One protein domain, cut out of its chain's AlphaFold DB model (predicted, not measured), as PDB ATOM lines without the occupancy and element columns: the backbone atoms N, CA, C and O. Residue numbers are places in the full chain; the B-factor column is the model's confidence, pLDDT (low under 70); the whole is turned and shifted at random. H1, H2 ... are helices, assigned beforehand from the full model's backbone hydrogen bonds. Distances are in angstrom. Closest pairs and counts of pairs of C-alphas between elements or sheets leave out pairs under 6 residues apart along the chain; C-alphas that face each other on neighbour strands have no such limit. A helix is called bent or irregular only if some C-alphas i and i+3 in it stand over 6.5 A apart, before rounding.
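AT A GLANCE: This is residues 2 to 34 and 54 to 81 of the 148 residues of an uncharacterized protein of Desulfuromonadales bacterium C00003096 (UniProt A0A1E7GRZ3). Two helices, H2 and H3, lie side by side and run the same way, the long H3 making the longest axis and the shorter H2 packed along it, while a very short helix, H1, is set off on the far side of H2 from H3 at the other end of a long link. The printed part has 61 residues with three named helices, in the order H1, H2, H3 along the chain, and no named strand. The class is all helix, with 41 of the 61 printed residues in the named helices. The whole is only just compact, close to loose, with a radius of gyration of the C-alphas of 12.3 A, and the C-alphas span 36 by 27 by 23 A along their three main axes.

IN THESE COORDINATES: H1 takes residues 2 to 6 and begins at C-alpha 2, at (292.314, 399.277, 354.851); it measures 7.3 A from first to last C-alpha. H2 takes residues 18 to 28, 15.5 A long, and begins at C-alpha 18, at (311.382, 393.394, 353.630). H3 takes residues 54 to 78, 34.7 A long, from C-alpha 54 at (324.107, 388.109, 352.236) to C-alpha 78 at (296.250, 394.647, 332.574). H3 is neither bent nor irregular, but only just: C-alphas 74 and 77 are 6.3 A apart.

HOW THE PARTS SIT: H2 and H3 touch, with 11 pairs of C-alphas within 8 A. Their closest C-alphas, those of Glu 28 and Arg 70, are 5.8 A apart, and their centres are 9.9 A apart. Their lines stand at a shallow tilt of 9 degrees, and they run the same way. H1 is apart from H2 and apart from H3, with no C-alpha within 8 A of either. In H2 every O i to N i+4 pair is within hydrogen-bond range, and in H3 18 of 21 are. In H1 0 of 1 such pairs is within range, but 2 of 2 pairs of O i and N i+3 are.

THE WHOLE: The two C-alphas farthest apart are those of Lys 54 and Asp 79, at 36.2 A, and the first and last printed C-alphas, of Glu 2 and His 81, are 29.1 A apart. The link from H1 to H2, with 11 residues between them, is long. The link from H2 to H3 is across the cut: residues 35 to 53 are not printed, and C-alphas 34 and 54 are 28.4 A apart. The mean pLDDT of the printed part is 79.4. The model's confidence is under 70 at 12 residues, namely residues 2 to 7 and residues 75 to 80.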
ATOM      1  N   GLU A   2     292.700 400.155 355.974       59.06
ATOM      2  CA  GLU A   2     292.314 399.277 354.851       59.06
ATOM      3  C   GLU A   2     293.494 398.777 353.998       59.06
ATOM      4  O   GLU A   2     293.464 397.646 353.528       59.06
ATOM      5  N   ALA A   3     294.580 399.552 353.866       56.25
ATOM      6  CA  ALA A   3     295.748 399.171 353.055       56.25
ATOM      7  C   ALA A   3     296.451 397.877 353.524       56.25
ATOM      8  O   ALA A   3     297.023 397.158 352.709       56.25
ATOM      9  N   LEU A   4     296.385 397.559 354.824       59.69
ATOM     10  CA  LEU A   4     296.946 396.326 355.391       59.69
ATOM     11  C   LEU A   4     296.151 395.075 354.992       59.69
ATOM     12  O   LEU A   4     296.732 393.999 354.947       59.69
ATOM     13  N   GLY A   5     294.863 395.210 354.657       61.81
ATOM     14  CA  GLY A   5     294.026 394.089 354.215       61.81
ATOM     15  C   GLY A   5     294.329 393.616 352.790       61.81
ATOM     16  O   GLY A   5     294.033 392.475 352.452       61.81
ATOM     17  N   PHE A   6     294.951 394.464 351.965       63.34
ATOM     18  CA  PHE A   6     295.359 394.114 350.598       63.34
ATOM     19  C   PHE A   6     296.741 393.449 350.531       63.34
ATOM     20  O   PHE A   6     297.105 392.882 349.500       63.34
ATOM     21  N   LEU A   7     297.526 393.522 351.610       69.50
ATOM     22  CA  LEU A   7     298.845 392.907 351.688       69.50
ATOM     23  C   LEU A   7     298.748 391.560 352.405       69.50
ATOM     24  O   LEU A   7     298.480 391.498 353.600       69.50
ATOM     25  N   ASP A   8     299.044 390.480 351.685       74.50
ATOM     26  CA  ASP A   8     299.270 389.168 352.293       74.50
ATOM     27  C   ASP A   8     300.569 389.210 353.121       74.50
ATOM     28  O   ASP A   8     301.680 389.065 352.588       74.50
ATOM     29  N   LEU A   9     300.414 389.476 354.422       74.44
ATOM     30  CA  LEU A   9     301.501 389.643 355.388       74.44
ATOM     31  C   LEU A   9     302.370 388.387 355.516       74.44
ATOM     32  O   LEU A   9     303.579 388.500 355.730       74.44
ATOM     33  N   ASP A  10     301.797 387.199 355.313       74.88
ATOM     34  CA  ASP A  10     302.522 385.931 355.416       74.88
ATOM     35  C   ASP A  10     303.506 385.733 354.262       74.88
ATOM     36  O   ASP A  10     304.542 385.072 354.412       74.88
ATOM     37  N   ARG A  11     303.216 386.356 353.114       78.38
ATOM     38  CA  ARG A  11     304.062 386.312 351.918       78.38
ATOM     39  C   ARG A  11     305.128 387.397 351.876       78.38
ATOM     40  O   ARG A  11     305.924 387.372 350.931       78.38
ATOM     41  N   ILE A  12     305.155 388.341 352.819       82.31
ATOM     42  CA  ILE A  12     306.163 389.409 352.835       82.31
ATOM     43  C   ILE A  12     307.552 388.809 353.073       82.31
ATOM     44  O   ILE A  12     307.753 387.925 353.909       82.31
ATOM     45  N   TYR A  13     308.536 389.298 352.319       83.12
ATOM     46  CA  TYR A  13     309.924 388.886 352.472       83.12
ATOM     47  C   TYR A  13     310.427 389.128 353.908       83.12
ATOM     48  O   TYR A  13     310.410 390.254 354.382       83.12
ATOM     49  N   LYS A  14     310.913 388.092 354.607       81.31
ATOM     50  CA  LYS A  14     311.178 388.133 356.067       81.31
ATOM     51  C   LYS A  14     312.593 388.579 356.476       81.31
ATOM     52  O   LYS A  14     312.993 388.388 357.619       81.31
ATOM     53  N   SER A  15     313.400 389.104 355.554       83.25
ATOM     54  CA  SER A  15     314.796 389.493 355.833       83.25
ATOM     55  C   SER A  15     315.067 390.953 355.451       83.25
ATOM     56  O   SER A  15     314.131 391.721 355.290       83.25
ATOM     57  N   TYR A  16     316.332 391.354 355.285       83.31
ATOM     58  CA  TYR A  16     316.732 392.749 355.022       83.31
ATOM     59  C   TYR A  16     316.039 393.412 353.819       83.31
ATOM     60  O   TYR A  16     315.969 394.632 353.744       83.31
ATOM     61  N   GLY A  17     315.510 392.626 352.880       84.62
ATOM     62  CA  GLY A  17     314.742 393.133 351.744       84.62
ATOM     63  C   GLY A  17     313.274 393.447 352.031       84.62
ATOM     64  O   GLY A  17     312.588 393.894 351.121       84.62
ATOM     65  N   MET A  18     312.789 393.226 353.257       87.62
ATOM     66  CA  MET A  18     311.382 393.394 353.630       87.62
ATOM     67  C   MET A  18     310.796 394.753 353.207       87.62
ATOM     68  O   MET A  18     309.784 394.738 352.504       87.62
ATOM     69  N   PRO A  19     311.432 395.908 353.504       87.25
ATOM     70  CA  PRO A  19     310.872 397.200 353.108       87.25
ATOM     71  C   PRO A  19     310.728 397.331 351.587       87.25
ATOM     72  O   PRO A  19     309.718 397.824 351.101       87.25
ATOM     73  N   ASN A  20     311.698 396.814 350.825       89.38
ATOM     74  CA  ASN A  20     311.650 396.839 349.364       89.38
ATOM     75  C   ASN A  20     310.508 395.972 348.811       89.38
ATOM     76  O   ASN A  20     309.803 396.409 347.906       89.38
ATOM     77  N   ASP A  21     310.290 394.768 349.357       87.94
ATOM     78  CA  ASP A  21     309.173 393.905 348.934       87.94
ATOM     79  C   ASP A  21     307.814 394.557 349.223       87.94
ATOM     80  O   ASP A  21     306.909 394.475 348.394       87.94
ATOM     81  N   ILE A  22     307.679 395.259 350.355       88.00
ATOM     82  CA  ILE A  22     306.464 396.019 350.683       88.00
ATOM     83  C   ILE A  22     306.230 397.127 349.653       88.00
ATOM     84  O   ILE A  22     305.136 397.213 349.100       88.00
ATOM     85  N   LEU A  23     307.248 397.937 349.347       88.44
ATOM     86  CA  LEU A  23     307.130 399.017 348.362       88.44
ATOM     87  C   LEU A  23     306.744 398.497 346.971       88.44
ATOM     88  O   LEU A  23     305.892 399.086 346.308       88.44
ATOM     89  N   ILE A  24     307.324 397.369 346.544       87.12
ATOM     90  CA  ILE A  24     306.986 396.730 345.266       87.12
ATOM     91  C   ILE A  24     305.513 396.303 345.252       87.12
ATOM     92  O   ILE A  24     304.800 396.621 344.303       87.12
ATOM     93  N   ARG A  25     305.036 395.629 346.307       86.25
ATOM     94  CA  ARG A  25     303.637 395.178 346.399       86.25
ATOM     95  C   ARG A  25     302.655 396.339 346.425       86.25
ATOM     96  O   ARG A  25     301.651 396.284 345.731       86.25
ATOM     97  N   LEU A  26     302.955 397.401 347.176       86.38
ATOM     98  CA  LEU A  26     302.132 398.614 347.200       86.38
ATOM     99  C   LEU A  26     302.032 399.254 345.807       86.38
ATOM    100  O   LEU A  26     300.961 399.714 345.418       86.38
ATOM    101  N   ASN A  27     303.119 399.230 345.029       86.38
ATOM    102  CA  ASN A  27     303.112 399.729 343.656       86.38
ATOM    103  C   ASN A  27     302.296 398.843 342.694       86.38
ATOM    104  O   ASN A  27     301.636 399.374 341.799       86.38
ATOM    105  N   GLU A  28     302.313 397.519 342.887       83.31
ATOM    106  CA  GLU A  28     301.491 396.570 342.116       83.31
ATOM    107  C   GLU A  28     299.990 396.861 342.269       83.31
ATOM    108  O   GLU A  28     299.253 396.755 341.294       83.31
ATOM    109  N   ILE A  29     299.552 397.300 343.455       84.50
ATOM    110  CA  ILE A  29     298.158 397.688 343.741       84.50
ATOM    111  C   ILE A  29     297.895 399.200 343.624       84.50
ATOM    112  O   ILE A  29     296.853 399.675 344.066       84.50
ATOM    113  N   ASN A  30     298.812 399.964 343.020       83.19
ATOM    114  CA  ASN A  30     298.670 401.409 342.783       83.19
ATOM    115  C   ASN A  30     298.402 402.252 344.051       83.19
ATOM    116  O   ASN A  30     297.721 403.277 343.990       83.19
ATOM    117  N   LEU A  31     298.956 401.862 345.205       84.56
ATOM    118  CA  LEU A  31     298.891 402.670 346.425       84.56
ATOM    119  C   LEU A  31     300.027 403.701 346.487       84.56
ATOM    120  O   LEU A  31     301.149 403.454 346.041       84.56
ATOM    121  N   ARG A  32     299.730 404.862 347.084       83.69
ATOM    122  CA  ARG A  32     300.696 405.944 347.324       83.69
ATOM    123  C   ARG A  32     301.467 405.708 348.617       83.69
ATOM    124  O   ARG A  32     300.879 405.330 349.631       83.69
ATOM    125  N   VAL A  33     302.765 405.992 348.593       84.81
ATOM    126  CA  VAL A  33     303.651 405.897 349.760       84.81
ATOM    127  C   VAL A  33     304.203 407.281 350.067       84.81
ATOM    128  O   VAL A  33     304.617 407.995 349.162       84.81
ATOM    129  N   ARG A  34     304.207 407.662 351.346       84.81
ATOM    130  CA  ARG A  34     304.763 408.932 351.818       84.81
ATOM    131  C   ARG A  34     305.806 408.668 352.891       84.81
ATOM    132  O   ARG A  34     305.510 407.989 353.873       84.81
ATOM    133  N   LYS A  54     325.490 388.585 352.352       83.00
ATOM    134  CA  LYS A  54     324.107 388.109 352.236       83.00
ATOM    135  C   LYS A  54     323.234 389.177 351.580       83.00
ATOM    136  O   LYS A  54     322.491 388.863 350.658       83.00
ATOM    137  N   VAL A  55     323.346 390.424 352.027       84.25
ATOM    138  CA  VAL A  55     322.540 391.543 351.516       84.25
ATOM    139  C   VAL A  55     322.865 391.847 350.051       84.25
ATOM    140  O   VAL A  55     321.941 392.031 349.262       84.25
ATOM    141  N   LEU A  56     324.145 391.799 349.671       85.56
ATOM    142  CA  LEU A  56     324.618 392.081 348.314       85.56
ATOM    143  C   LEU A  56     323.991 391.163 347.260       85.56
ATOM    144  O   LEU A  56     323.678 391.629 346.176       85.56
ATOM    145  N   PHE A  57     323.770 389.883 347.569       86.12
ATOM    146  CA  PHE A  57     323.095 388.965 346.642       86.12
ATOM    147  C   PHE A  57     321.575 388.961 346.825       86.12
ATOM    148  O   PHE A  57     320.826 388.834 345.859       86.12
ATOM    149  N   THR A  58     321.103 389.120 348.063       85.06
ATOM    150  CA  THR A  58     319.677 389.001 348.390       85.06
ATOM    151  C   THR A  58     318.854 390.166 347.849       85.06
ATOM    152  O   THR A  58     317.778 389.944 347.294       85.06
ATOM    153  N   ILE A  59     319.328 391.404 348.019       86.06
ATOM    154  CA  ILE A  59     318.557 392.595 347.645       86.06
ATOM    155  C   ILE A  59     318.404 392.707 346.126       86.06
ATOM    156  O   ILE A  59     317.262 392.809 345.682       86.06
ATOM    157  N   PRO A  60     319.470 392.616 345.305       87.06
ATOM    158  CA  PRO A  60     319.315 392.675 343.855       87.06
ATOM    159  C   PRO A  60     318.439 391.545 343.318       87.06
ATOM    160  O   PRO A  60     317.618 391.787 342.443       87.06
ATOM    161  N   TRP A  61     318.546 390.335 343.876       87.75
ATOM    162  CA  TRP A  61     317.673 389.221 343.501       87.75
ATOM    163  C   TRP A  61     316.194 389.513 343.785       87.75
ATOM    164  O   TRP A  61     315.342 389.309 342.919       87.75
ATOM    165  N   LEU A  62     315.885 390.027 344.981       88.12
ATOM    166  CA  LEU A  62     314.526 390.408 345.364       88.12
ATOM    167  C   LEU A  62     313.976 391.515 344.459       88.12
ATOM    168  O   LEU A  62     312.858 391.392 343.963       88.12
ATOM    169  N   LEU A  63     314.764 392.568 344.233       87.88
ATOM    170  CA  LEU A  63     314.381 393.695 343.384       87.88
ATOM    171  C   LEU A  63     314.161 393.254 341.941       87.88
ATOM    172  O   LEU A  63     313.176 393.652 341.335       87.88
ATOM    173  N   ASN A  64     315.027 392.391 341.412       87.06
ATOM    174  CA  ASN A  64     314.907 391.881 340.054       87.06
ATOM    175  C   ASN A  64     313.631 391.037 339.885       87.06
ATOM    176  O   ASN A  64     312.814 391.281 338.998       87.06
ATOM    177  N   LYS A  65     313.389 390.101 340.813       87.12
ATOM    178  CA  LYS A  65     312.156 389.302 340.833       87.12
ATOM    179  C   LYS A  65     310.910 390.182 340.957       87.12
ATOM    180  O   LYS A  65     309.925 389.950 340.260       87.12
ATOM    181  N   GLY A  66     310.950 391.176 341.843       85.44
ATOM    182  CA  GLY A  66     309.856 392.120 342.049       85.44
ATOM    183  C   GLY A  66     309.599 393.005 340.832       85.44
ATOM    184  O   GLY A  66     308.449 393.199 340.456       85.44
ATOM    185  N   PHE A  67     310.657 393.468 340.168       86.44
ATOM    186  CA  PHE A  67     310.570 394.257 338.944       86.44
ATOM    187  C   PHE A  67     309.865 393.482 337.830       86.44
ATOM    188  O   PHE A  67     308.894 393.988 337.274       86.44
ATOM    189  N   PHE A  68     310.285 392.245 337.547       84.38
ATOM    190  CA  PHE A  68     309.644 391.429 336.510       84.38
ATOM    191  C   PHE A  68     308.214 391.028 336.871       84.38
ATOM    192  O   PHE A  68     307.343 391.044 336.003       84.38
ATOM    193  N   ARG A  69     307.942 390.721 338.148       84.19
ATOM    194  CA  ARG A  69     306.578 390.449 338.621       84.19
ATOM    195  C   ARG A  69     305.675 391.661 338.399       84.19
ATOM    196  O   ARG A  69     304.620 391.519 337.792       84.19
ATOM    197  N   ARG A  70     306.121 392.850 338.812       84.56
ATOM    198  CA  ARG A  70     305.415 394.114 338.579       84.56
ATOM    199  C   ARG A  70     305.207 394.364 337.089       84.56
ATOM    200  O   ARG A  70     304.105 394.724 336.690       84.56
ATOM    201  N   LEU A  71     306.247 394.148 336.279       81.19
ATOM    202  CA  LEU A  71     306.198 394.362 334.836       81.19
ATOM    203  C   LEU A  71     305.110 393.489 334.190       81.19
ATOM    204  O   LEU A  71     304.291 393.977 333.418       81.19
ATOM    205  N   PHE A  72     305.070 392.210 334.564       77.50
ATOM    206  CA  PHE A  72     304.103 391.248 334.046       77.50
ATOM    207  C   PHE A  72     302.672 391.541 334.521       77.50
ATOM    208  O   PHE A  72     301.768 391.678 333.700       77.50
ATOM    209  N   THR A  73     302.463 391.711 335.830       71.00
ATOM    210  CA  THR A  73     301.126 391.951 336.395       71.00
ATOM    211  C   THR A  73     300.512 393.249 335.876       71.00
ATOM    212  O   THR A  73     299.345 393.268 335.496       71.00
ATOM    213  N   LYS A  74     301.296 394.330 335.838       70.06
ATOM    214  CA  LYS A  74     300.787 395.672 335.543       70.06
ATOM    215  C   LYS A  74     300.719 395.973 334.050       70.06
ATOM    216  O   LYS A  74     299.774 396.605 333.609       70.06
ATOM    217  N   TYR A  75     301.689 395.509 333.263       66.38
ATOM    218  CA  TYR A  75     301.801 395.936 331.865       66.38
ATOM    219  C   TYR A  75     301.541 394.836 330.841       66.38
ATOM    220  O   TYR A  75     301.206 395.167 329.710       66.38
ATOM    221  N   VAL A  76     301.672 393.556 331.207       63.75
ATOM    222  CA  VAL A  76     301.350 392.444 330.295       63.75
ATOM    223  C   VAL A  76     299.899 392.007 330.461       63.75
ATOM    224  O   VAL A  76     299.208 391.843 329.465       63.75
ATOM    225  N   ILE A  77     299.428 391.837 331.700       60.78
ATOM    226  CA  ILE A  77     298.074 391.324 331.959       60.78
ATOM    227  C   ILE A  77     297.014 392.429 331.886       60.78
ATOM    228  O   ILE A  77     295.948 392.191 331.325       60.78
ATOM    229  N   ALA A  78     297.276 393.608 332.461       61.28
ATOM    230  CA  ALA A  78     296.250 394.647 332.574       61.28
ATOM    231  C   ALA A  78     296.114 395.515 331.308       61.28
ATOM    232  O   ALA A  78     295.001 395.671 330.817       61.28
ATOM    233  N   ASP A  79     297.226 396.025 330.758       63.53
ATOM    234  CA  ASP A  79     297.173 397.130 329.778       63.53
ATOM    235  C   ASP A  79     297.919 396.888 328.447       63.53
ATOM    236  O   ASP A  79     297.901 397.764 327.584       63.53
ATOM    237  N   PHE A  80     298.599 395.748 328.249       65.06
ATOM    238  CA  PHE A  80     299.443 395.474 327.062       65.06
ATOM    239  C   PHE A  80     300.319 396.670 326.635       65.06
ATOM    240  O   PHE A  80     300.373 397.067 325.468       65.06
ATOM    241  N   HIS A  81     301.014 397.287 327.589       71.50
ATOM    242  CA  HIS A  81     301.693 398.551 327.331       71.50
ATOM    243  C   HIS A  81     302.949 398.344 326.451       71.50
ATOM    244  O   HIS A  81     303.800 397.511 326.786       71.50
TER     245      HIS A  81